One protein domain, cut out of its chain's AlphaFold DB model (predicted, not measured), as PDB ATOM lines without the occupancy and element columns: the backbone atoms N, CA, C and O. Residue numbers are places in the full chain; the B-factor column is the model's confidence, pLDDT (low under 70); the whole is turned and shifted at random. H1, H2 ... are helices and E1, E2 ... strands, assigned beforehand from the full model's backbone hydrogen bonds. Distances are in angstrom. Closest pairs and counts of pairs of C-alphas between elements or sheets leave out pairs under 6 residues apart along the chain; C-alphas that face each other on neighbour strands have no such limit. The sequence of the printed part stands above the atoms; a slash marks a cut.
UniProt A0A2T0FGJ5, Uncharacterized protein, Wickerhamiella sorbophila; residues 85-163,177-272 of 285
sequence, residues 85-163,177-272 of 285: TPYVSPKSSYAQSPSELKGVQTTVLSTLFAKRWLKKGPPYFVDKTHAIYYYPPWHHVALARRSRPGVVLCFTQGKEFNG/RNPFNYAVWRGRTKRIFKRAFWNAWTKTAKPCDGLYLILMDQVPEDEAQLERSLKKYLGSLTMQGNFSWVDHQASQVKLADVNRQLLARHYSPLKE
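Overview. This is residues 85 to 163 and 177 to 272 of the 285 residues of an uncharacterized protein of Wickerhamiella sorbophila (UniProt A0A2T0FGJ5). A small sheet of three strands sits near the middle, with the long helix H3 running slantwise over one face, over E3 and E2, and with H4 packed on residues 192 to 201 of H3 at a steep tilt of 49 degrees, not on the sheet itself. Four shorter helices, H1, H2, H5 and H6, form a loose group towards the opposite side, and of these H2 grazes the sheet. The printed part has 175 residues, with six named helices and three named strands in the order H1 E1 H2 E2 H3 E3 H4 H5 H6. The mixed sheet runs E1 E3 E2, and the class is mixed, helices and strands, although under half of the residues, 83 of 175, are in named elements. The whole is compact, with a radius of gyration of the C-alphas of 15.9 A, and spans 43 by 37 by 29 A.

Arrangement. The sheet has E1, residues 130 to 135, and E2, residues 150 to 155, as its edge strands, with E3, residues 211 to 216, as the inner strand. E1 and E3 are antiparallel at 162 degrees, and N 133 and O 213 are within hydrogen-bond range at 2.8 A, as are N 135 and O 211 at 2.9 A. E3 and E2 are parallel at 18 degrees, with N 152 and O 212 at 2.8 A and N 214 and O 152 at 2.8 A, both within hydrogen-bond range. Outside the named strands, residues 125 to 126 pair antiparallel with residues 131 to 132 of E1. H3, residues 183 to 202, is on one face of the sheet, which gives two layers, a helix on one face of a sheet. Its height over the sheet is 9.8 A, it lies over E3 and E2, and it runs slantwise to the strands at 36 degrees to E2 on the local plane. The closest C-alphas of E2 and H3 are those of Leu 153 and Lys 190, 6.9 A apart. H4, residues 223 to 236, touches residues 192 to 201 of H3 alone, at a steep tilt of 49 degrees, the same way; the closest C-alphas are those of Ala 196 and Glu 227, 4.7 A. H2, residues 140 to 143, only grazes the sheet with its residues 141 to 143, and C-alphas 142 and 211 are its closest to E3, 4.9 A apart. H6, residues 255 to 263, is close to H2 but not clearly touching, with closest C-alphas His 140 and Leu 255 at 6.8 A. H1, residues 106 to 114, is also close to H6 but not clearly touching, with closest C-alphas Val 108 and Leu 262 at 7.3 A. H5, residues 244 to 252, is close to H2 but not clearly touching, with closest C-alphas His 140 and Ala 250 at 7.2 A, and is apart from H6. In H1, H3, H4 and H6 every O i to N i+4 pair is within hydrogen-bond range, in H5 4 of 5 are, and H2 is too short for such a pair.

Along the chain. H1 begins at C-alpha 106 (18.678, -11.314, -18.268) and is 12.2 A long. E1 is 16.4 A, H2 5.1 A and E2 16.7 A. H3, the longest helix, is 28.3 A, from C-alpha 183 (6.541, -8.586, -9.264). E3 is 15.6 A, H4 19.9 A and H5 12.7 A. H6 is 12.1 A and ends at C-alpha 263 (28.188, -10.601, -30.443).

Size, cuts and confidence. The C-alphas of Lys 91 and Arg 177 are the two farthest apart, 44.7 A. Residues 164 to 176 are not printed, and C-alphas 163 and 177 are 8.8 A apart across the cut. H1 to E1 is a long link, and residues 85 to 105 hold no named element. The mean pLDDT of the printed part is 85.1, with residue 85 and residues 119 to 121, 158 to 163 and 239 to 242 under 70.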
ATOM      1  N   THR A  85      28.848  -3.082 -19.310       59.91
ATOM      2  CA  THR A  85      29.549  -3.269 -18.038       59.91
ATOM      3  C   THR A  85      30.414  -4.518 -18.189       59.91
ATOM      4  O   THR A  85      29.848  -5.566 -18.516       59.91
ATOM      5  N   PRO A  86      31.741  -4.428 -17.999       75.06
ATOM      6  CA  PRO A  86      32.614  -5.563 -18.238       75.06
ATOM      7  C   PRO A  86      32.218  -6.729 -17.329       75.06
ATOM      8  O   PRO A  86      31.784  -6.533 -16.189       75.06
ATOM      9  N   TYR A  87      32.333  -7.946 -17.858       89.56
ATOM     10  CA  TYR A  87      32.160  -9.155 -17.063       89.56
ATOM     11  C   TYR A  87      33.270  -9.280 -16.020       89.56
ATOM     12  O   TYR A  87      34.344  -8.687 -16.147       89.56
ATOM     13  N   VAL A  88      32.999 -10.064 -14.981       91.50
ATOM     14  CA  VAL A  88      33.956 -10.320 -13.902       91.50
ATOM     15  C   VAL A  88      35.210 -11.011 -14.435       91.50
ATOM     16  O   VAL A  88      35.143 -11.928 -15.250       91.50
ATOM     17  N   SER A  89      36.360 -10.580 -13.925       90.19
ATOM     18  CA  SER A  89      37.672 -11.181 -14.171       90.19
ATOM     19  C   SER A  89      38.292 -11.661 -12.853       90.19
ATOM     20  O   SER A  89      37.816 -11.262 -11.789       90.19
ATOM     21  N   PRO A  90      39.382 -12.447 -12.884       89.12
ATOM     22  CA  PRO A  90      40.092 -12.852 -11.666       89.12
ATOM     23  C   PRO A  90      40.607 -11.685 -10.808       89.12
ATOM     24  O   PRO A  90      40.820 -11.857  -9.615       89.12
ATOM     25  N   LYS A  91      40.782 -10.497 -11.407       88.25
ATOM     26  CA  LYS A  91      41.215  -9.259 -10.732       88.25
ATOM     27  C   LYS A  91      40.053  -8.391 -10.241       88.25
ATOM     28  O   LYS A  91      40.260  -7.272  -9.789       88.25
ATOM     29  N   SER A  92      38.814  -8.825 -10.458       89.94
ATOM     30  CA  SER A  92      37.653  -8.092  -9.972       89.94
ATOM     31  C   SER A  92      37.519  -8.314  -8.470       89.94
ATOM     32  O   SER A  92      37.536  -9.463  -8.019       89.94
ATOM     33  N   SER A  93      37.318  -7.224  -7.733       91.06
ATOM     34  CA  SER A  93      37.047  -7.281  -6.302       91.06
ATOM     35  C   SER A  93      35.746  -8.027  -6.015       91.06
ATOM     36  O   SER A  93      34.820  -8.073  -6.842       91.06
ATOM     37  N   TYR A  94      35.663  -8.601  -4.818       92.44
ATOM     38  CA  TYR A  94      34.399  -9.106  -4.308       92.44
ATOM     39  C   TYR A  94      33.390  -7.961  -4.145       92.44
ATOM     40  O   TYR A  94      33.753  -6.821  -3.843       92.44
ATOM     41  N   ALA A  95      32.111  -8.265  -4.365       92.94
ATOM     42  CA  ALA A  95      31.004  -7.407  -3.973       92.94
ATOM     43  C   ALA A  95      31.172  -7.058  -2.494       92.94
ATOM     44  O   ALA A  95      31.571  -7.923  -1.730       92.94
ATOM     45  N   GLN A  96      30.868  -5.824  -2.105       93.00
ATOM     46  CA  GLN A  96      31.047  -5.329  -0.733       93.00
ATOM     47  C   GLN A  96      29.720  -5.244   0.032       93.00
ATOM     48  O   GLN A  96      29.675  -4.982   1.234       93.00
ATOM     49  N   SER A  97      28.601  -5.446  -0.667       94.25
ATOM     50  CA  SER A  97      27.264  -5.306  -0.103       94.25
ATOM     51  C   SER A  97      26.236  -6.215  -0.793       94.25
ATOM     52  O   SER A  97      26.394  -6.577  -1.965       94.25
ATOM     53  N   PRO A  98      25.098  -6.530  -0.137       93.69
ATOM     54  CA  PRO A  98      24.028  -7.318  -0.755       93.69
ATOM     55  C   PRO A  98      23.468  -6.709  -2.049       93.69
ATOM     56  O   PRO A  98      22.983  -7.429  -2.925       93.69
ATOM     57  N   SER A  99      23.495  -5.379  -2.182       91.38
ATOM     58  CA  SER A  99      23.046  -4.669  -3.387       91.38
ATOM     59  C   SER A  99      23.996  -4.828  -4.572       91.38
ATOM     60  O   SER A  99      23.550  -4.754  -5.720       91.38
ATOM     61  N   GLU A 100      25.279  -5.074  -4.308       92.69
ATOM     62  CA  GLU A 100      26.303  -5.285  -5.332       92.69
ATOM     63  C   GLU A 100      26.315  -6.706  -5.889       92.69
ATOM     64  O   GLU A 100      26.828  -6.912  -6.988       92.69
ATOM     65  N   LEU A 101      25.679  -7.663  -5.203       93.56
ATOM     66  CA  LEU A 101      25.460  -9.009  -5.728       93.56
ATOM     67  C   LEU A 101      24.613  -8.939  -7.006       93.56
ATOM     68  O   LEU A 101      23.394  -8.741  -6.972       93.56
ATOM     69  N   LYS A 102      25.250  -9.113  -8.157       92.25
ATOM     70  CA  LYS A 102      24.668  -9.120  -9.497       92.25
ATOM     71  C   LYS A 102      24.884 -10.486 -10.141       92.25
ATOM     72  O   LYS A 102      25.917 -11.125 -10.011       92.25
ATOM     73  N   GLY A 103      23.875 -10.955 -10.856       91.31
ATOM     74  CA  GLY A 103      23.960 -12.212 -11.582       91.31
ATOM     75  C   GLY A 103      24.537 -12.031 -12.981       91.31
ATOM     76  O   GLY A 103      25.385 -11.178 -13.245       91.31
ATOM     77  N   VAL A 104      23.990 -12.821 -13.891       89.25
ATOM     78  CA  VAL A 104      24.145 -12.668 -15.336       89.25
ATOM     79  C   VAL A 104      23.058 -11.720 -15.851       89.25
ATOM     80  O   VAL A 104      21.974 -11.626 -15.270       89.25
ATOM     81  N   GLN A 105      23.333 -10.987 -16.929       84.19
ATOM     82  CA  GLN A 105      22.314 -10.164 -17.581       84.19
ATOM     83  C   GLN A 105      21.162 -11.041 -18.095       84.19
ATOM     84  O   GLN A 105      21.403 -12.082 -18.699       84.19
ATOM     85  N   THR A 106      19.917 -10.606 -17.887       79.25
ATOM     86  CA  THR A 106      18.678 -11.314 -18.268       79.25
ATOM     87  C   THR A 106      18.719 -11.890 -19.686       79.25
ATOM     88  O   THR A 106      18.404 -13.057 -19.890       79.25
ATOM     89  N   THR A 107      19.157 -11.103 -20.663       76.19
ATOM     90  CA  THR A 107      19.237 -11.489 -22.082       76.19
ATOM     91  C   THR A 107      20.320 -12.526 -22.378       76.19
ATOM     92  O   THR A 107      20.149 -13.390 -23.239       76.19
ATOM     93  N   VAL A 108      21.437 -12.473 -21.653       80.44
ATOM     94  CA  VAL A 108      22.461 -13.517 -21.714       80.44
ATOM     95  C   VAL A 108      21.907 -14.785 -21.073       80.44
ATOM     96  O   VAL A 108      21.931 -15.843 -21.693       80.44
ATOM     97  N   LEU A 109      21.296 -14.672 -19.892       82.88
ATOM     98  CA  LEU A 109      20.695 -15.798 -19.184       82.88
ATOM     99  C   LEU A 109      19.599 -16.490 -20.013       82.88
ATOM    100  O   LEU A 109      19.562 -17.717 -20.054       82.88
ATOM    101  N   SER A 110      18.750 -15.739 -20.723       77.94
ATOM    102  CA  SER A 110      17.716 -16.302 -21.603       77.94
ATOM    103  C   SER A 110      18.314 -17.087 -22.771       77.94
ATOM    104  O   SER A 110      17.822 -18.163 -23.106       77.94
ATOM    105  N   THR A 111      19.430 -16.612 -23.330       78.38
ATOM    106  CA  THR A 111      20.195 -17.329 -24.362       78.38
ATOM    107  C   THR A 111      20.736 -18.653 -23.820       78.38
ATOM    108  O   THR A 111      20.537 -19.705 -24.429       78.38
ATOM    109  N   LEU A 112      21.354 -18.621 -22.633       79.62
ATOM    110  CA  LEU A 112      21.885 -19.814 -21.967       79.62
ATOM    111  C   LEU A 112      20.769 -20.825 -21.632       79.62
ATOM    112  O   LEU A 112      20.969 -22.034 -21.763       79.62
ATOM    113  N   PHE A 113      19.578 -20.351 -21.248       78.06
ATOM    114  CA  PHE A 113      18.405 -21.205 -21.041       78.06
ATOM    115  C   PHE A 113      17.897 -21.832 -22.339       78.06
ATOM    116  O   PHE A 113      17.669 -23.041 -22.364       78.06
ATOM    117  N   ALA A 114      17.742 -21.049 -23.410       78.25
ATOM    118  CA  ALA A 114      17.261 -21.540 -24.703       78.25
ATOM    119  C   ALA A 114      18.170 -22.648 -25.264       78.25
ATOM    120  O   ALA A 114      17.702 -23.606 -25.874       78.25
ATOM    121  N   LYS A 115      19.474 -22.558 -24.986       75.62
ATOM    122  CA  LYS A 115      20.478 -23.568 -25.350       75.62
ATOM    123  C   LYS A 115      20.606 -24.720 -24.349       75.62
ATOM    124  O   LYS A 115      21.408 -25.626 -24.561       75.62
ATOM    125  N   ARG A 116      19.801 -24.723 -23.279       76.62
ATOM    126  CA  ARG A 116      19.808 -25.725 -22.197       76.62
ATOM    127  C   ARG A 116      21.169 -25.852 -21.500       76.62
ATOM    128  O   ARG A 116      21.527 -26.929 -21.044       76.62
ATOM    129  N   TRP A 117      21.933 -24.766 -21.396       76.31
ATOM    130  CA  TRP A 117      23.256 -24.763 -20.753       76.31
ATOM    131  C   TRP A 117      23.209 -24.473 -19.249       76.31
ATOM    132  O   TRP A 117      24.190 -24.663 -18.546       76.31
ATOM    133  N   LEU A 118      22.074 -24.035 -18.710       70.44
ATOM    134  CA  LEU A 118      21.957 -23.809 -17.269       70.44
ATOM    135  C   LEU A 118      21.668 -25.127 -16.534       70.44
ATOM    136  O   LEU A 118      22.442 -25.569 -15.698       70.44
ATOM    137  N   LYS A 119      20.599 -25.837 -16.886       62.97
ATOM    138  CA  LYS A 119      20.094 -26.970 -16.087       62.97
ATOM    139  C   LYS A 119      20.699 -28.346 -16.424       62.97
ATOM    140  O   LYS A 119      20.070 -29.357 -16.139       62.97
ATOM    141  N   LYS A 120      21.872 -28.408 -17.062       67.50
ATOM    142  CA  LYS A 120      22.510 -29.691 -17.428       67.50
ATOM    143  C   LYS A 120      23.243 -30.379 -16.265       67.50
ATOM    144  O   LYS A 120      23.501 -31.572 -16.365       67.50
ATOM    145  N   GLY A 121      23.546 -29.661 -15.182       69.19
ATOM    146  CA  GLY A 121      24.160 -30.215 -13.970       69.19
ATOM    147  C   GLY A 121      23.147 -30.507 -12.855       69.19
ATOM    148  O   GLY A 121      22.057 -29.924 -12.853       69.19
ATOM    149  N   PRO A 122      23.486 -31.380 -11.890       78.56
ATOM    150  CA  PRO A 122      22.665 -31.589 -10.703       78.56
ATOM    151  C   PRO A 122      22.650 -30.329  -9.814       78.56
ATOM    152  O   PRO A 122      23.635 -29.584  -9.785       78.56
ATOM    153  N   PRO A 123      21.560 -30.072  -9.066       83.25
ATOM    154  CA  PRO A 123      21.584 -29.055  -8.024       83.25
ATOM    155  C   PRO A 123      22.591 -29.470  -6.949       83.25
ATOM    156  O   PRO A 123      22.607 -30.619  -6.511       83.25
ATOM    157  N   TYR A 124      23.418 -28.529  -6.503       83.12
ATOM    158  CA  TYR A 124      24.374 -28.778  -5.424       83.12
ATOM    159  C   TYR A 124      23.660 -28.866  -4.070       83.12
ATOM    160  O   TYR A 124      24.081 -29.583  -3.168       83.12
ATOM    161  N   PHE A 125      22.561 -28.128  -3.925       87.44
ATOM    162  CA  PHE A 125      21.757 -28.123  -2.714       87.44
ATOM    163  C   PHE A 125      20.281 -27.977  -3.048       87.44
ATOM    164  O   PHE A 125      19.907 -27.193  -3.919       87.44
ATOM    165  N   VAL A 126      19.447 -28.726  -2.336       87.94
ATOM    166  CA  VAL A 126      17.994 -28.651  -2.439       87.94
ATOM    167  C   VAL A 126      17.443 -28.541  -1.028       87.94
ATOM    168  O   VAL A 126      17.685 -29.401  -0.185       87.94
ATOM    169  N   ASP A 127      16.703 -27.471  -0.786       86.56
ATOM    170  CA  ASP A 127      15.879 -27.280   0.397       86.56
ATOM    171  C   ASP A 127      14.402 -27.247  -0.017       86.56
ATOM    172  O   ASP A 127      14.067 -27.114  -1.195       86.56
ATOM    173  N   LYS A 128      13.494 -27.330   0.960       83.69
ATOM    174  CA  LYS A 128      12.048 -27.189   0.749       83.69
ATOM    175  C   LYS A 128      11.701 -25.931  -0.050       83.69
ATOM    176  O   LYS A 128      10.704 -25.933  -0.776       83.69
ATOM    177  N   THR A 129      12.477 -24.856   0.127       85.75
ATOM    178  CA  THR A 129      12.141 -23.549  -0.438       85.75
ATOM    179  C   THR A 129      12.832 -23.212  -1.758       85.75
ATOM    180  O   THR A 129      12.309 -22.411  -2.542       85.75
ATOM    181  N   HIS A 130      14.006 -23.790  -2.003       90.19
ATOM    182  CA  HIS A 130      14.841 -23.443  -3.143       90.19
ATOM    183  C   HIS A 130      15.840 -24.550  -3.484       90.19
ATOM    184  O   HIS A 130      16.286 -25.299  -2.617       90.19
ATOM    185  N   ALA A 131      16.248 -24.593  -4.748       90.38
ATOM    186  CA  ALA A 131      17.386 -25.376  -5.212       90.38
ATOM    187  C   ALA A 131      18.516 -24.439  -5.649       90.38
ATOM    188  O   ALA A 131      18.271 -23.423  -6.302       90.38
ATOM    189  N   ILE A 132      19.755 -24.781  -5.306       91.50
ATOM    190  CA  ILE A 132      20.947 -24.017  -5.666       91.50
ATOM    191  C   ILE A 132      21.803 -24.840  -6.617       91.50
ATOM    192  O   ILE A 132      22.220 -25.957  -6.313       91.50
ATOM    193  N   TYR A 133      22.100 -24.234  -7.756       90.38
ATOM    194  CA  TYR A 133      23.091 -24.689  -8.712       90.38
ATOM    195  C   TYR A 133      24.305 -23.778  -8.593       90.38
ATOM    196  O   TYR A 133      24.179 -22.551  -8.534       90.38
ATOM    197  N   TYR A 134      25.478 -24.390  -8.565       91.06
ATOM    198  CA  TYR A 134      26.742 -23.683  -8.503       91.06
ATOM    199  C   TYR A 134      27.507 -23.893  -9.797       91.06
ATOM    200  O   TYR A 134      27.714 -25.031 -10.209       91.06
ATOM    201  N   TYR A 135      27.952 -22.804 -10.410       90.75
ATOM    202  CA  TYR A 135      28.885 -22.851 -11.526       90.75
ATOM    203  C   TYR A 135      30.194 -22.204 -11.078       90.75
ATOM    204  O   TYR A 135      30.183 -21.019 -10.724       90.75
ATOM    205  N   PRO A 136      31.314 -22.944 -11.101       91.12
ATOM    206  CA  PRO A 136      32.604 -22.394 -10.721       91.12
ATOM    207  C   PRO A 136      33.023 -21.282 -11.692       91.12
ATOM    208  O   PRO A 136      32.508 -21.202 -12.811       91.12
ATOM    209  N   PRO A 137      33.957 -20.405 -11.298       92.00
ATOM    210  CA  PRO A 137      34.217 -19.156 -11.998       92.00
ATOM    211  C   PRO A 137      34.832 -19.335 -13.395       92.00
ATOM    212  O   PRO A 137      34.716 -18.414 -14.202       92.00
ATOM    213  N   TRP A 138      35.411 -20.504 -13.693       88.06
ATOM    214  CA  TRP A 138      35.892 -20.902 -15.026       88.06
ATOM    215  C   TRP A 138      34.798 -21.474 -15.941       88.06
ATOM    216  O   TRP A 138      35.015 -21.631 -17.137       88.06
ATOM    217  N   HIS A 139      33.606 -21.779 -15.426       88.31
ATOM    218  CA  HIS A 139      32.520 -22.303 -16.248       88.31
ATOM    219  C   HIS A 139      31.911 -21.201 -17.128       88.31
ATOM    220  O   HIS A 139      31.638 -20.099 -16.652       88.31
ATOM    221  N   HIS A 140      31.596 -21.505 -18.393       84.94
ATOM    222  CA  HIS A 140      31.098 -20.530 -19.380       84.94
ATOM    223  C   HIS A 140      29.873 -19.718 -18.917       84.94
ATOM    224  O   HIS A 140      29.760 -18.534 -19.224       84.94
ATOM    225  N   VAL A 141      28.969 -20.318 -18.135       87.31
ATOM    226  CA  VAL A 141      27.828 -19.599 -17.541       87.31
ATOM    227  C   VAL A 141      28.301 -18.562 -16.511       87.31
ATOM    228  O   VAL A 141      27.784 -17.444 -16.468       87.31
ATOM    229  N   ALA A 142      29.289 -18.912 -15.686       91.38
ATOM    230  CA  ALA A 142      29.832 -18.030 -14.661       91.38
ATOM    231  C   ALA A 142      30.702 -16.914 -15.249       91.38
ATOM    232  O   ALA A 142      30.788 -15.852 -14.634       91.38
ATOM    233  N   LEU A 143      31.300 -17.106 -16.430       90.19
ATOM    234  CA  LEU A 143      32.062 -16.064 -17.131       90.19
ATOM    235  C   LEU A 143      31.203 -14.838 -17.480       90.19
ATOM    236  O   LEU A 143      31.723 -13.733 -17.565       90.19
ATOM    237  N   ALA A 144      29.885 -15.002 -17.632       90.06
ATOM    238  CA  ALA A 144      28.959 -13.911 -17.944       90.06
ATOM    239  C   ALA A 144      28.452 -13.136 -16.707       90.06
ATOM    240  O   ALA A 144      27.535 -12.309 -16.816       90.06
ATOM    241  N   ARG A 145      28.980 -13.423 -15.507       92.81
ATOM    242  CA  ARG A 145      28.539 -12.780 -14.259       92.81
ATOM    243  C   ARG A 145      29.029 -11.333 -14.157       92.81
ATOM    244  O   ARG A 145      30.065 -10.966 -14.709       92.81
ATOM    245  N   ARG A 146      28.271 -10.511 -13.425       92.44
ATOM    246  CA  ARG A 146      28.528  -9.068 -13.241       92.44
ATOM    247  C   ARG A 146      28.986  -8.680 -11.830       92.44
ATOM    248  O   ARG A 146      29.179  -7.497 -11.574       92.44
ATOM    249  N   SER A 147      29.114  -9.640 -10.918       93.50
ATOM    250  CA  SER A 147      29.743  -9.454  -9.605       93.50
ATOM    251  C   SER A 147      30.427 -10.734  -9.143       93.50
ATOM    252  O   SER A 147      30.168 -11.817  -9.677       93.50
ATOM    253  N   ARG A 148      31.283 -10.593  -8.135       92.94
ATOM    254  CA  ARG A 148      32.044 -11.667  -7.509       92.94
ATOM    255  C   ARG A 148      31.632 -11.762  -6.027       92.94
ATOM    256  O   ARG A 148      31.901 -10.814  -5.307       92.94
ATOM    257  N   PRO A 149      30.929 -12.801  -5.547       94.69
ATOM    258  CA  PRO A 149      30.276 -13.850  -6.322       94.69
ATOM    259  C   PRO A 149      29.084 -13.311  -7.125       94.69
ATOM    260  O   PRO A 149      28.548 -12.232  -6.850       94.69
ATOM    261  N   GLY A 150      28.646 -14.081  -8.118       95.25
ATOM    262  CA  GLY A 150      27.457 -13.790  -8.913       95.25
ATOM    263  C   GLY A 150      26.228 -14.516  -8.372       95.25
ATOM    264  O   GLY A 150      26.299 -15.704  -8.076       95.25
ATOM    265  N   VAL A 151      25.080 -13.838  -8.290       95.44
ATOM    266  CA  VAL A 151      23.831 -14.436  -7.777       95.44
ATOM    267  C   VAL A 151      22.670 -14.176  -8.734       95.44
ATOM    268  O   VAL A 151      22.312 -13.026  -9.004       95.44
ATOM    269  N   VAL A 152      22.053 -15.249  -9.224       93.06
ATOM    270  CA  VAL A 152      20.856 -15.226 -10.073       93.06
ATOM    271  C   VAL A 152      19.724 -15.920  -9.336       93.06
ATOM    272  O   VAL A 152      19.849 -17.076  -8.957       93.06
ATOM    273  N   LEU A 153      18.602 -15.223  -9.175       92.38
ATOM    274  CA  LEU A 153      17.375 -15.819  -8.665       92.38
ATOM    275  C   LEU A 153      16.407 -16.026  -9.819       92.38
ATOM    276  O   LEU A 153      16.081 -15.081 -10.534       92.38
ATOM    277  N   CYS A 154      15.944 -17.257  -9.956       89.12
ATOM    278  CA  CYS A 154      14.926 -17.680 -10.893       89.12
ATOM    279  C   CYS A 154      13.710 -18.122 -10.089       89.12
ATOM    280  O   CYS A 154      13.826 -18.955  -9.197       89.12
ATOM    281  N   PHE A 155      12.547 -17.571 -10.401       87.94
ATOM    282  CA  PHE A 155      11.303 -17.945  -9.745       87.94
ATOM    283  C   PHE A 155      10.603 -18.992 -10.600       87.94
ATOM    284  O   PHE A 155      10.408 -18.777 -11.795       87.94
ATOM    285  N   THR A 156      10.289 -20.142 -10.017       82.81
ATOM    286  CA  THR A 156       9.521 -21.172 -10.717       82.81
ATOM    287  C   THR A 156       8.031 -20.824 -10.684       82.81
ATOM    288  O   THR A 156       7.620 -19.808 -10.113       82.81
ATOM    289  N   GLN A 157       7.196 -21.698 -11.251       73.56
ATOM    290  CA  GLN A 157       5.740 -21.619 -11.085       73.56
ATOM    291  C   GLN A 157       5.295 -21.733  -9.616       73.56
ATOM    292  O   GLN A 157       4.126 -21.504  -9.328       73.56
ATOM    293  N   GLY A 158       6.231 -21.991  -8.692       64.12
ATOM    294  CA  GLY A 158       6.049 -21.895  -7.254       64.12
ATOM    295  C   GLY A 158       5.060 -22.914  -6.696       64.12
ATOM    296  O   GLY A 158       4.337 -23.588  -7.424       64.12
ATOM    297  N   LYS A 159       5.002 -23.029  -5.368       69.06
ATOM    298  CA  LYS A 159       3.848 -23.665  -4.721       69.06
ATOM    299  C   LYS A 159       2.754 -22.625  -4.524       69.06
ATOM    300  O   LYS A 159       3.006 -21.556  -3.957       69.06
ATOM    301  N   GLU A 160       1.542 -22.947  -4.967       66.62
ATOM    302  CA  GLU A 160       0.364 -22.135  -4.673       66.62
ATOM    303  C   GLU A 160       0.232 -21.943  -3.152       66.62
ATOM    304  O   GLU A 160       0.557 -22.840  -2.373       66.62
ATOM    305  N   PHE A 161      -0.223 -20.762  -2.720       64.75
ATOM    306  CA  PHE A 161      -0.484 -20.414  -1.312       64.75
ATOM    307  C   PHE A 161       0.721 -20.283  -0.377       64.75
ATOM    308  O   PHE A 161       0.544 -20.108   0.827       64.75
ATOM    309  N   ASN A 162       1.948 -20.283  -0.889       62.19
ATOM    310  CA  ASN A 162       3.128 -20.209  -0.034       62.19
ATOM    311  C   ASN A 162       3.581 -18.773   0.322       62.19
ATOM    312  O   ASN A 162       4.764 -18.441   0.325       62.19
ATOM    313  N   GLY A 163       2.627 -17.879   0.568       58.22
ATOM    314  CA  GLY A 163       2.868 -16.511   1.020       58.22
ATOM    315  C   GLY A 163       1.675 -16.014   1.828       58.22
ATOM    316  O   GLY A 163       0.569 -16.527   1.670       58.22
ATOM    317  N   ARG A 177      -2.763 -17.718  -7.275       76.88
ATOM    318  CA  ARG A 177      -2.410 -17.934  -5.867       76.88
ATOM    319  C   ARG A 177      -0.907 -18.139  -5.666       76.88
ATOM    320  O   ARG A 177      -0.456 -18.234  -4.524       76.88
ATOM    321  N   ASN A 178      -0.124 -18.174  -6.748       81.50
ATOM    322  CA  ASN A 178       1.332 -18.200  -6.678       81.50
ATOM    323  C   ASN A 178       1.878 -16.783  -6.400       81.50
ATOM    324  O   ASN A 178       1.708 -15.888  -7.237       81.50
ATOM    325  N   PRO A 179       2.592 -16.553  -5.280       80.00
ATOM    326  CA  PRO A 179       3.201 -15.255  -4.996       80.00
ATOM    327  C   PRO A 179       4.184 -14.811  -6.087       80.00
ATOM    328  O   PRO A 179       4.295 -13.618  -6.353       80.00
ATOM    329  N   PHE A 180       4.868 -15.731  -6.768       85.44
ATOM    330  CA  PHE A 180       5.859 -15.374  -7.783       85.44
ATOM    331  C   PHE A 180       5.286 -14.907  -9.115       85.44
ATOM    332  O   PHE A 180       6.038 -14.327  -9.898       85.44
ATOM    333  N   ASN A 181       3.972 -15.002  -9.331       83.38
ATOM    334  CA  ASN A 181       3.326 -14.326 -10.458       83.38
ATOM    335  C   ASN A 181       3.285 -12.798 -10.257       83.38
ATOM    336  O   ASN A 181       3.108 -12.049 -11.214       83.38
ATOM    337  N   TYR A 182       3.524 -12.306  -9.035       82.38
ATOM    338  CA  TYR A 182       3.500 -10.883  -8.710       82.38
ATOM    339  C   TYR A 182       4.913 -10.306  -8.539       82.38
ATOM    340  O   TYR A 182       5.678 -10.720  -7.662       82.38
ATOM    341  N   ALA A 183       5.234  -9.256  -9.302       82.62
ATOM    342  CA  ALA A 183       6.541  -8.586  -9.264       82.62
ATOM    343  C   ALA A 183       6.937  -8.080  -7.862       82.62
ATOM    344  O   ALA A 183       8.101  -8.151  -7.473       82.62
ATOM    345  N   VAL A 184       5.966  -7.621  -7.063       82.50
ATOM    346  CA  VAL A 184       6.200  -7.149  -5.684       82.50
ATOM    347  C   VAL A 184       6.779  -8.261  -4.807       82.50
ATOM    348  O   VAL A 184       7.744  -8.036  -4.072       82.50
ATOM    349  N   TRP A 185       6.225  -9.472  -4.907       85.38
ATOM    350  CA  TRP A 185       6.698 -10.634  -4.158       85.38
ATOM    351  C   TRP A 185       8.062 -11.102  -4.660       85.38
ATOM    352  O   TRP A 185       8.953 -11.301  -3.837       85.38
ATOM    353  N   ARG A 186       8.285 -11.162  -5.981       88.50
ATOM    354  CA  ARG A 186       9.615 -11.450  -6.553       88.50
ATOM    355  C   ARG A 186      10.673 -10.465  -6.047       88.50
ATOM    356  O   ARG A 186      11.717 -10.871  -5.538       88.50
ATOM    357  N   GLY A 187      10.381  -9.164  -6.096       88.69
ATOM    358  CA  GLY A 187      11.279  -8.104  -5.636       88.69
ATOM    359  C   GLY A 187      11.538  -8.123  -4.126       88.69
ATOM    360  O   GLY A 187      12.642  -7.791  -3.685       88.69
ATOM    361  N   ARG A 188      10.548  -8.522  -3.316       88.56
ATOM    362  CA  ARG A 188      10.714  -8.738  -1.870       88.56
ATOM    363  C   ARG A 188      11.605  -9.948  -1.597       88.56
ATOM    364  O   ARG A 188      12.591  -9.816  -0.877       88.56
ATOM    365  N   THR A 189      11.296 -11.093  -2.199       90.25
ATOM    366  CA  THR A 189      12.051 -12.338  -2.026       90.25
ATOM    367  C   THR A 189      13.502 -12.178  -2.468       90.25
ATOM    368  O   THR A 189      14.407 -12.567  -1.740       90.25
ATOM    369  N   LYS A 190      13.744 -11.497  -3.594       91.81
ATOM    370  CA  LYS A 190      15.089 -11.165  -4.087       91.81
ATOM    371  C   LYS A 190      15.914 -10.379  -3.071       91.81
ATOM    372  O   LYS A 190      17.093 -10.669  -2.897       91.81
ATOM    373  N   ARG A 191      15.311  -9.396  -2.393       91.81
ATOM    374  CA  ARG A 191      15.989  -8.600  -1.358       91.81
ATOM    375  C   ARG A 191      16.329  -9.433  -0.125       91.81
ATOM    376  O   ARG A 191      17.475  -9.400   0.310       91.81
ATOM    377  N   ILE A 192      15.358 -10.190   0.391       92.62
ATOM    378  CA  ILE A 192      15.544 -11.063   1.564       92.62
ATOM    379  C   ILE A 192      16.646 -12.086   1.284       92.62
ATOM    380  O   ILE A 192      17.601 -12.196   2.044       92.62
ATOM    381  N   PHE A 193      16.561 -12.776   0.147       94.19
ATOM    382  CA  PHE A 193      17.519 -13.813  -0.204       94.19
ATOM    383  C   PHE A 193      18.930 -13.258  -0.393       94.19
ATOM    384  O   PHE A 193      19.873 -13.829   0.136       94.19
ATOM    385  N   LYS A 194      19.101 -12.136  -1.107       94.56
ATOM    386  CA  LYS A 194      20.434 -11.537  -1.286       94.56
ATOM    387  C   LYS A 194      21.072 -11.131   0.037       94.56
ATOM    388  O   LYS A 194      22.273 -11.309   0.190       94.56
ATOM    389  N   ARG A 195      20.287 -10.603   0.979       95.12
ATOM    390  CA  ARG A 195      20.778 -10.253   2.315       95.12
ATOM    391  C   ARG A 195      21.193 -11.498   3.099       95.12
ATOM    392  O   ARG A 195      22.316 -11.541   3.587       95.12
ATOM    393  N   ALA A 196      20.342 -12.525   3.138       95.06
ATOM    394  CA  ALA A 196      20.658 -13.794   3.794       95.06
ATOM    395  C   ALA A 196      21.883 -14.486   3.167       95.06
ATOM    396  O   ALA A 196      22.760 -14.960   3.884       95.06
ATOM    397  N   PHE A 197      21.976 -14.502   1.834       95.62
ATOM    398  CA  PHE A 197      23.118 -15.046   1.099       95.62
ATOM    399  C   PHE A 197      24.397 -14.288   1.422       95.62
ATOM    400  O   PHE A 197      25.388 -14.917   1.766       95.62
ATOM    401  N   TRP A 198      24.369 -12.955   1.348       95.69
ATOM    402  CA  TRP A 198      25.520 -12.116   1.671       95.69
ATOM    403  C   TRP A 198      26.031 -12.391   3.087       95.69
ATOM    404  O   TRP A 198      27.206 -12.689   3.258       95.69
ATOM    405  N   ASN A 199      25.136 -12.381   4.078       94.88
ATOM    406  CA  ASN A 199      25.485 -12.662   5.471       94.88
ATOM    407  C   ASN A 199      26.076 -14.065   5.655       94.88
ATOM    408  O   ASN A 199      27.040 -14.238   6.393       94.88
ATOM    409  N   ALA A 200      25.489 -15.081   5.018       94.38
ATOM    410  CA  ALA A 200      25.991 -16.447   5.106       94.38
ATOM    411  C   ALA A 200      27.354 -16.599   4.412       94.38
ATOM    412  O   ALA A 200      28.234 -17.287   4.930       94.38
ATOM    413  N   TRP A 201      27.534 -15.943   3.265       94.31
ATOM    414  CA  TRP A 201      28.749 -15.993   2.459       94.31
ATOM    415  C   TRP A 201      29.919 -15.307   3.166       94.31
ATOM    416  O   TRP A 201      30.947 -15.947   3.346       94.31
ATOM    417  N   THR A 202      29.747 -14.091   3.690       92.69
ATOM    418  CA  THR A 202      30.811 -13.380   4.430       92.69
ATOM    419  C   THR A 202      31.180 -14.048   5.755       92.69
ATOM    420  O   THR A 202      32.320 -13.972   6.193       92.69
ATOM    421  N   LYS A 203      30.240 -14.755   6.398       91.81
ATOM    422  CA  LYS A 203      30.502 -15.537   7.622       91.81
ATOM    423  C   LYS A 203      31.118 -16.917   7.353       91.81
ATOM    424  O   LYS A 203      31.351 -17.668   8.304       91.81
ATOM    425  N   THR A 204      31.311 -17.304   6.093       89.88
ATOM    426  CA  THR A 204      31.941 -18.580   5.734       89.88
ATOM    427  C   THR A 204      33.457 -18.399   5.735       89.88
ATOM    428  O   THR A 204      33.962 -17.468   5.130       89.88
ATOM    429  N   ALA A 205      34.203 -19.290   6.395       84.38
ATOM    430  CA  ALA A 205      35.656 -19.131   6.549       84.38
ATOM    431  C   ALA A 205      36.427 -19.136   5.215       84.38
ATOM    432  O   ALA A 205      37.489 -18.533   5.110       84.38
ATOM    433  N   LYS A 206      35.907 -19.844   4.204       83.75
ATOM    434  CA  LYS A 206      36.460 -19.897   2.842       83.75
ATOM    435  C   LYS A 206      35.325 -19.796   1.822       83.75
ATOM    436  O   LYS A 206      34.862 -20.825   1.327       83.75
ATOM    437  N   PRO A 207      34.810 -18.590   1.550       85.06
ATOM    438  CA  PRO A 207      33.710 -18.415   0.616       85.06
ATOM    439  C   PRO A 207      34.166 -18.763  -0.803       85.06
ATOM    440  O   PRO A 207      35.217 -18.313  -1.255       85.06
ATOM    441  N   CYS A 208      33.378 -19.560  -1.522       88.81
ATOM    442  CA  CYS A 208      33.680 -19.875  -2.917       88.81
ATOM    443  C   CYS A 208      33.174 -18.755  -3.841       88.81
ATOM    444  O   CYS A 208      32.030 -18.297  -3.715       88.81
ATOM    445  N   ASP A 209      34.007 -18.328  -4.790       91.75
ATOM    446  CA  ASP A 209      33.578 -17.486  -5.909       91.75
ATOM    447  C   ASP A 209      32.921 -18.337  -6.997       91.75
ATOM    448  O   ASP A 209      33.263 -19.491  -7.181       91.75
ATOM    449  N   GLY A 210      32.007 -17.759  -7.763       93.25
ATOM    450  CA  GLY A 210      31.353 -18.410  -8.884       93.25
ATOM    451  C   GLY A 210      30.015 -17.759  -9.182       93.25
ATOM    452  O   GLY A 210      29.722 -16.642  -8.745       93.25
ATOM    453  N   LEU A 211      29.187 -18.468  -9.938       93.94
ATOM    454  CA  LEU A 211      27.798 -18.107 -10.151       93.94
ATOM    455  C   LEU A 211      26.887 -19.061  -9.384       93.94
ATOM    456  O   LEU A 211      26.880 -20.267  -9.621       93.94
ATOM    457  N   TYR A 212      26.055 -18.485  -8.531       94.12
ATOM    458  CA  TYR A 212      24.996 -19.167  -7.812       94.12
ATOM    459  C   TYR A 212      23.682 -18.911  -8.547       94.12
ATOM    460  O   TYR A 212      23.210 -17.773  -8.614       94.12
ATOM    461  N   LEU A 213      23.103 -19.959  -9.126       92.38
ATOM    462  CA  LEU A 213      21.772 -19.937  -9.721       92.38
ATOM    463  C   LEU A 213      20.799 -20.582  -8.742       92.38
ATOM    464  O   LEU A 213      20.907 -21.765  -8.433       92.38
ATOM    465  N   ILE A 214      19.837 -19.803  -8.272       92.69
ATOM    466  CA  ILE A 214      18.879 -20.224  -7.261       92.69
ATOM    467  C   ILE A 214      17.506 -20.317  -7.900       92.69
ATOM    468  O   ILE A 214      16.964 -19.311  -8.359       92.69
ATOM    469  N   LEU A 215      16.946 -21.521  -7.923       90.56
ATOM    470  CA  LEU A 215      15.558 -21.750  -8.290       90.56
ATOM    471  C   LEU A 215      14.708 -21.641  -7.028       90.56
ATOM    472  O   LEU A 215      14.845 -22.449  -6.115       90.56
ATOM    473  N   MET A 216      13.859 -20.624  -6.969       90.12
ATOM    474  CA  MET A 216      12.943 -20.370  -5.866       90.12
ATOM    475  C   MET A 216      11.587 -20.994  -6.182       90.12
ATOM    476  O   MET A 216      10.923 -20.564  -7.126       90.12
ATOM    477  N   ASP A 217      11.153 -21.932  -5.341       86.75
ATOM    478  CA  ASP A 217       9.821 -22.548  -5.417       86.75
ATOM    479  C   ASP A 217       8.844 -21.940  -4.406       86.75
ATOM    480  O   ASP A 217       7.627 -22.116  -4.482       86.75
ATOM    481  N   GLN A 218       9.377 -21.222  -3.421       86.69
ATOM    482  CA  GLN A 218       8.667 -20.830  -2.219       86.69
ATOM    483  C   GLN A 218       9.137 -19.464  -1.710       86.69
ATOM    484  O   GLN A 218      10.329 -19.159  -1.766       86.69
ATOM    485  N   VAL A 219       8.225 -18.639  -1.181       86.62
ATOM    486  CA  VAL A 219       8.640 -17.431  -0.455       86.62
ATOM    487  C   VAL A 219       9.243 -17.881   0.881       86.62
ATOM    488  O   VAL A 219       8.608 -18.667   1.581       86.62
ATOM    489  N   PRO A 220      10.445 -17.412   1.257       86.00
ATOM    490  CA  PRO A 220      11.013 -17.717   2.564       86.00
ATOM    491  C   PRO A 220      10.119 -17.151   3.674       86.00
ATOM    492  O   PRO A 220       9.811 -15.956   3.669       86.00
ATOM    493  N   GLU A 221       9.710 -17.997   4.617       80.31
ATOM    494  CA  GLU A 221       8.902 -17.587   5.775       80.31
ATOM    495  C   GLU A 221       9.750 -16.887   6.846       80.31
ATOM    496  O   GLU A 221       9.314 -15.892   7.429       80.31
ATOM    497  N   ASP A 222      10.976 -17.379   7.051       84.69
ATOM    498  CA  ASP A 222      11.942 -16.881   8.027       84.69
ATOM    499  C   ASP A 222      13.317 -16.668   7.373       84.69
ATOM    500  O   ASP A 222      13.919 -17.573   6.787       84.69
ATOM    501  N   GLU A 223      13.831 -15.449   7.494       87.69
ATOM    502  CA  GLU A 223      15.151 -15.084   6.995       87.69
ATOM    503  C   GLU A 223      16.283 -15.734   7.794       87.69
ATOM    504  O   GLU A 223      17.294 -16.113   7.208       87.69
ATOM    505  N   ALA A 224      16.119 -15.921   9.106       88.00
ATOM    506  CA  ALA A 224      17.138 -16.556   9.935       88.00
ATOM    507  C   ALA A 224      17.273 -18.051   9.606       88.00
ATOM    508  O   ALA A 224      18.375 -18.607   9.604       88.00
ATOM    509  N   GLN A 225      16.162 -18.729   9.306       87.56
ATOM    510  CA  GLN A 225      16.185 -20.087   8.766       87.56
ATOM    511  C   GLN A 225      16.863 -20.140   7.391       87.56
ATOM    512  O   GLN A 225      17.706 -21.014   7.171       87.56
ATOM    513  N   LEU A 226      16.554 -19.195   6.498       91.38
ATOM    514  CA  LEU A 226      17.200 -19.104   5.189       91.38
ATOM    515  C   LEU A 226      18.717 -18.903   5.324       91.38
ATOM    516  O   LEU A 226      19.481 -19.629   4.694       91.38
ATOM    517  N   GLU A 227      19.166 -17.984   6.182       92.69
ATOM    518  CA  GLU A 227      20.593 -17.737   6.434       92.69
ATOM    519  C   GLU A 227      21.297 -18.996   6.965       92.69
ATOM    520  O   GLU A 227      22.381 -19.341   6.496       92.69
ATOM    521  N   ARG A 228      20.667 -19.744   7.884       90.44
ATOM    522  CA  ARG A 228      21.207 -21.022   8.387       90.44
ATOM    523  C   ARG A 228      21.333 -22.076   7.287       90.44
ATOM    524  O   ARG A 228      22.367 -22.740   7.199       90.44
ATOM    525  N   SER A 229      20.309 -22.212   6.445       90.94
ATOM    526  CA  SER A 229      20.322 -23.133   5.305       90.94
ATOM    527  C   SER A 229      21.440 -22.779   4.320       90.94
ATOM    528  O   SER A 229      22.212 -23.645   3.912       90.94
ATOM    529  N   LEU A 230      21.578 -21.490   3.996       93.00
ATOM    530  CA  LEU A 230      22.620 -20.992   3.104       93.00
ATOM    531  C   LEU A 230      24.016 -21.179   3.697       93.00
ATOM    532  O   LEU A 230      24.915 -21.595   2.978       93.00
ATOM    533  N   LYS A 231      24.200 -20.962   5.004       91.19
ATOM    534  CA  LYS A 231      25.486 -21.199   5.675       91.19
ATOM    535  C   LYS A 231      25.905 -22.669   5.602       91.19
ATOM    536  O   LYS A 231      27.074 -22.948   5.361       91.19
ATOM    537  N   LYS A 232      24.963 -23.606   5.772       89.06
ATOM    538  CA  LYS A 232      25.234 -25.046   5.614       89.06
ATOM    539  C   LYS A 232      25.695 -25.367   4.191       89.06
ATOM    540  O   LYS A 232      26.705 -26.039   4.016       89.06
ATOM    541  N   TYR A 233      24.972 -24.862   3.194       88.81
ATOM    542  CA  TYR A 233      25.323 -25.036   1.787       88.81
ATOM    543  C   TYR A 233      26.704 -24.446   1.464       88.81
ATOM    544  O   TYR A 233      27.585 -25.169   1.000       88.81
ATOM    545  N   LEU A 234      26.922 -23.165   1.768       90.69
ATOM    546  CA  LEU A 234      28.163 -22.453   1.458       90.69
ATOM    547  C   LEU A 234      29.368 -23.042   2.195       90.69
ATOM    548  O   LEU A 234      30.438 -23.145   1.609       90.69
ATOM    549  N   GLY A 235      29.190 -23.498   3.439       86.44
ATOM    550  CA  GLY A 235      30.241 -24.177   4.199       86.44
ATOM    551  C   GLY A 235      30.598 -25.572   3.672       86.44
ATOM    552  O   GLY A 235      31.693 -26.052   3.941       86.44
ATOM    553  N   SER A 236      29.700 -26.219   2.922       85.12
ATOM    554  CA  SER A 236      29.961 -27.510   2.263       85.12
ATOM    555  C   SER A 236      30.556 -27.375   0.859       85.12
ATOM    556  O   SER A 236      30.948 -28.371   0.253       85.12
ATOM    557  N   LEU A 237      30.578 -26.158   0.312       84.94
ATOM    558  CA  LEU A 237      31.076 -25.888  -1.025       84.94
ATOM    559  C   LEU A 237      32.586 -25.656  -0.975       84.94
ATOM    560  O   LEU A 237      33.070 -24.836  -0.198       84.94
ATOM    561  N   THR A 238      33.331 -26.367  -1.818       77.62
ATOM    562  CA  THR A 238      34.781 -26.193  -1.934       77.62
ATOM    563  C   THR A 238      35.179 -25.992  -3.392       77.62
ATOM    564  O   THR A 238      34.701 -26.680  -4.291       77.62
ATOM    565  N   MET A 239      36.106 -25.061  -3.635       69.06
ATOM    566  CA  MET A 239      36.692 -24.821  -4.965       69.06
ATOM    567  C   MET A 239      37.440 -26.044  -5.519       69.06
ATOM    568  O   MET A 239      37.587 -26.189  -6.729       69.06
ATOM    569  N   GLN A 240      37.882 -26.936  -4.631       65.06
ATOM    570  CA  GLN A 240      38.557 -28.197  -4.948       65.06
ATOM    571  C   GLN A 240      37.584 -29.379  -5.105       65.06
ATOM    572  O   GLN A 240      38.025 -30.512  -5.276       65.06
ATOM    573  N   GLY A 241      36.271 -29.138  -5.034       67.00
ATOM    574  CA  GLY A 241      35.257 -30.170  -5.218       67.00
ATOM    575  C   GLY A 241      35.361 -30.865  -6.579       67.00
ATOM    576  O   GLY A 241      35.853 -30.299  -7.559       67.00
ATOM    577  N   ASN A 242      34.882 -32.110  -6.644       69.31
ATOM    578  CA  ASN A 242      34.782 -32.837  -7.905       69.31
ATOM    579  C   ASN A 242      33.641 -32.244  -8.745       69.31
ATOM    580  O   ASN A 242      32.465 -32.541  -8.532       69.31
ATOM    581  N   PHE A 243      34.007 -31.391  -9.697       77.44
ATOM    582  CA  PHE A 243      33.103 -30.766 -10.654       77.44
ATOM    583  C   PHE A 243      33.148 -31.473 -12.017       77.44
ATOM    584  O   PHE A 243      33.032 -30.821 -13.045       77.44
ATOM    585  N   SER A 244      33.271 -32.802 -12.055       78.31
ATOM    586  CA  SER A 244      33.330 -33.573 -13.311       78.31
ATOM    587  C   SER A 244      32.192 -33.261 -14.293       78.31
ATOM    588  O   SER A 244      32.389 -33.273 -15.507       78.31
ATOM    589  N   TRP A 245      31.002 -32.918 -13.789       78.00
ATOM    590  CA  TRP A 245      29.880 -32.478 -14.619       78.00
ATOM    591  C   TRP A 245      30.130 -31.124 -15.304       78.00
ATOM    592  O   TRP A 245      29.653 -30.920 -16.417       78.00
ATOM    593  N   VAL A 246      30.881 -30.215 -14.670       79.19
ATOM    594  CA  VAL A 246      31.309 -28.922 -15.230       79.19
ATOM    595  C   VAL A 246      32.283 -29.171 -16.368       79.19
ATOM    596  O   VAL A 246      32.101 -28.597 -17.436       79.19
ATOM    597  N   ASP A 247      33.260 -30.055 -16.169       78.56
ATOM    598  CA  ASP A 247      34.265 -30.387 -17.185       78.56
ATOM    599  C   ASP A 247      33.617 -31.088 -18.387       78.56
ATOM    600  O   ASP A 247      33.837 -30.719 -19.542       78.56
ATOM    601  N   HIS A 248      32.718 -32.040 -18.118       81.44
ATOM    602  CA  HIS A 248      31.910 -32.692 -19.145       81.44
ATOM    603  C   HIS A 248      31.001 -31.701 -19.887       81.44
ATOM    604  O   HIS A 248      30.797 -31.815 -21.091       81.44
ATOM    605  N   GLN A 249      30.438 -30.709 -19.200       77.69
ATOM    606  CA  GLN A 249      29.616 -29.702 -19.860       77.69
ATOM    607  C   GLN A 249      30.463 -28.708 -20.670       77.69
ATOM    608  O   GLN A 249      30.051 -28.304 -21.759       77.69
ATOM    609  N   ALA A 250      31.635 -28.324 -20.165       74.44
ATOM    610  CA  ALA A 250      32.574 -27.447 -20.852       74.44
ATOM    611  C   ALA A 250      33.083 -28.079 -22.154       74.44
ATOM    612  O   ALA A 250      33.155 -27.390 -23.168       74.44
ATOM    613  N   SER A 251      33.323 -29.395 -22.184       78.62
ATOM    614  CA  SER A 251      33.722 -30.091 -23.416       78.62
ATOM    615  C   SER A 251      32.636 -30.082 -24.504       78.62
ATOM    616  O   SER A 251      32.947 -30.128 -25.693       78.62
ATOM    617  N   GLN A 252      31.358 -29.966 -24.121       81.06
ATOM    618  CA  GLN A 252      30.230 -29.887 -25.057       81.06
ATOM    619  C   GLN A 252      29.946 -28.471 -25.570       81.06
ATOM    620  O   GLN A 252      29.258 -28.315 -26.582       81.06
ATOM    621  N   VAL A 253      30.400 -27.432 -24.864       80.69
ATOM    622  CA  VAL A 253      30.057 -26.035 -25.155       80.69
ATOM    623  C   VAL A 253      31.320 -25.261 -25.499       80.69
ATOM    624  O   VAL A 253      32.072 -24.851 -24.621       80.69
ATOM    625  N   LYS A 254      31.527 -24.991 -26.791       83.00
ATOM    626  CA  LYS A 254      32.652 -24.164 -27.240       83.00
ATOM    627  C   LYS A 254      32.379 -22.698 -26.917       83.00
ATOM    628  O   LYS A 254      31.379 -22.136 -27.364       83.00
ATOM    629  N   LEU A 255      33.304 -22.039 -26.217       84.06
ATOM    630  CA  LEU A 255      33.173 -20.618 -25.872       84.06
ATOM    631  C   LEU A 255      33.010 -19.721 -27.111       84.06
ATOM    632  O   LEU A 255      32.285 -18.730 -27.069       84.06
ATOM    633  N   ALA A 256      33.615 -20.102 -28.240       86.38
ATOM    634  CA  ALA A 256      33.441 -19.418 -29.520       86.38
ATOM    635  C   ALA A 256      31.966 -19.352 -29.967       86.38
ATOM    636  O   ALA A 256      31.523 -18.316 -30.463       86.38
ATOM    637  N   ASP A 257      31.186 -20.413 -29.739       83.62
ATOM    638  CA  ASP A 257      29.761 -20.454 -30.090       83.62
ATOM    639  C   ASP A 257      28.927 -19.577 -29.150       83.62
ATOM    640  O   ASP A 257      27.963 -18.937 -29.585       83.62
ATOM    641  N   VAL A 258      29.316 -19.507 -27.872       81.94
ATOM    642  CA  VAL A 258      28.730 -18.581 -26.890       81.94
ATOM    643  C   VAL A 258      28.988 -17.138 -27.330       81.94
ATOM    644  O   VAL A 258      28.054 -16.348 -27.456       81.94
ATOM    645  N   ASN A 259      30.244 -16.808 -27.637       86.81
ATOM    646  CA  ASN A 259      30.659 -15.468 -28.040       86.81
ATOM    647  C   ASN A 259      30.022 -15.032 -29.357       86.81
ATOM    648  O   ASN A 259      29.588 -13.890 -29.458       86.81
ATOM    649  N   ARG A 260      29.873 -15.933 -30.336       85.19
ATOM    650  CA  ARG A 260      29.152 -15.635 -31.582       85.19
ATOM    651  C   ARG A 260      27.714 -15.185 -31.308       85.19
ATOM    652  O   ARG A 260      27.251 -14.221 -31.908       85.19
ATOM    653  N   GLN A 261      27.020 -15.850 -30.385       80.88
ATOM    654  CA  GLN A 261      25.647 -15.490 -30.013       80.88
ATOM    655  C   GLN A 261      25.572 -14.181 -29.222       80.88
ATOM    656  O   GLN A 261      24.637 -13.405 -29.415       80.88
ATOM    657  N   LEU A 262      26.546 -13.928 -28.347       79.88
ATOM    658  CA  LEU A 262      26.641 -12.673 -27.602       79.88
ATOM    659  C   LEU A 262      26.895 -11.486 -28.534       79.88
ATOM    660  O   LEU A 262      26.169 -10.496 -28.469       79.88
ATOM    661  N   LEU A 263      27.853 -11.622 -29.451       83.50
ATOM    662  CA  LEU A 263      28.188 -10.601 -30.443       83.50
ATOM    663  C   LEU A 263      27.016 -10.313 -31.388       83.50
ATOM    664  O   LEU A 263      26.729  -9.149 -31.653       83.50
ATOM    665  N   ALA A 264      26.278 -11.344 -31.820       81.38
ATOM    666  CA  ALA A 264      25.063 -11.181 -32.626       81.38
ATOM    667  C   ALA A 264      23.958 -10.370 -31.918       81.38
ATOM    668  O   ALA A 264      23.020  -9.909 -32.561       81.38
ATOM    669  N   ARG A 265      24.057 -10.197 -30.596       77.25
ATOM    670  CA  ARG A 265      23.153  -9.382 -29.774       77.25
ATOM    671  C   ARG A 265      23.842  -8.136 -29.197       77.25
ATOM    672  O   ARG A 265      23.329  -7.549 -28.249       77.25
ATOM    673  N   HIS A 266      24.989  -7.746 -29.759       80.81
ATOM    674  CA  HIS A 266      25.793  -6.586 -29.356       80.81
ATOM    675  C   HIS A 266      26.317  -6.630 -27.908       80.81
ATOM    676  O   HIS A 266      26.508  -5.591 -27.275       80.81
ATOM    677  N   TYR A 267      26.574  -7.826 -27.370       78.88
ATOM    678  CA  TYR A 267      27.239  -8.001 -26.077       78.88
ATOM    679  C   TYR A 267      28.744  -8.193 -26.231       78.88
ATOM    680  O   TYR A 267      29.220  -8.724 -27.235       78.88
ATOM    681  N   SER A 268      29.489  -7.809 -25.191       82.94
ATOM    682  CA  SER A 268      30.915  -8.113 -25.100       82.94
ATOM    683  C   SER A 268      31.144  -9.630 -25.162       82.94
ATOM    684  O   SER A 268      30.341 -10.398 -24.627       82.94
ATOM    685  N   PRO A 269      32.235 -10.095 -25.784       87.31
ATOM    686  CA  PRO A 269      32.604 -11.498 -25.717       87.31
ATOM    687  C   PRO A 269      33.053 -11.868 -24.297       87.31
ATOM    688  O   PRO A 269      33.652 -11.066 -23.576       87.31
ATOM    689  N   LEU A 270      32.783 -13.109 -23.903       87.75
ATOM    690  CA  LEU A 270      33.334 -13.721 -22.702       87.75
ATOM    691  C   LEU A 270      34.807 -14.045 -22.926       87.75
ATOM    692  O   LEU A 270      35.202 -14.512 -23.998       87.75
ATOM    693  N   LYS A 271      35.602 -13.844 -21.878       89.12
ATOM    694  CA  LYS A 271      37.009 -14.227 -21.839       89.12
ATOM    695  C   LYS A 271      37.178 -15.426 -20.920       89.12
ATOM    696  O   LYS A 271      36.735 -15.382 -19.773       89.12
ATOM    697  N   GLU A 272      37.814 -16.470 -21.432       86.69
ATOM    698  CA  GLU A 272      38.200 -17.625 -20.632       86.69
ATOM    699  C   GLU A 272      39.433 -17.308 -19.796       86.69
ATOM    700  O   GLU A 272      40.312 -16.546 -20.208       86.69
TER     701      GLU A 272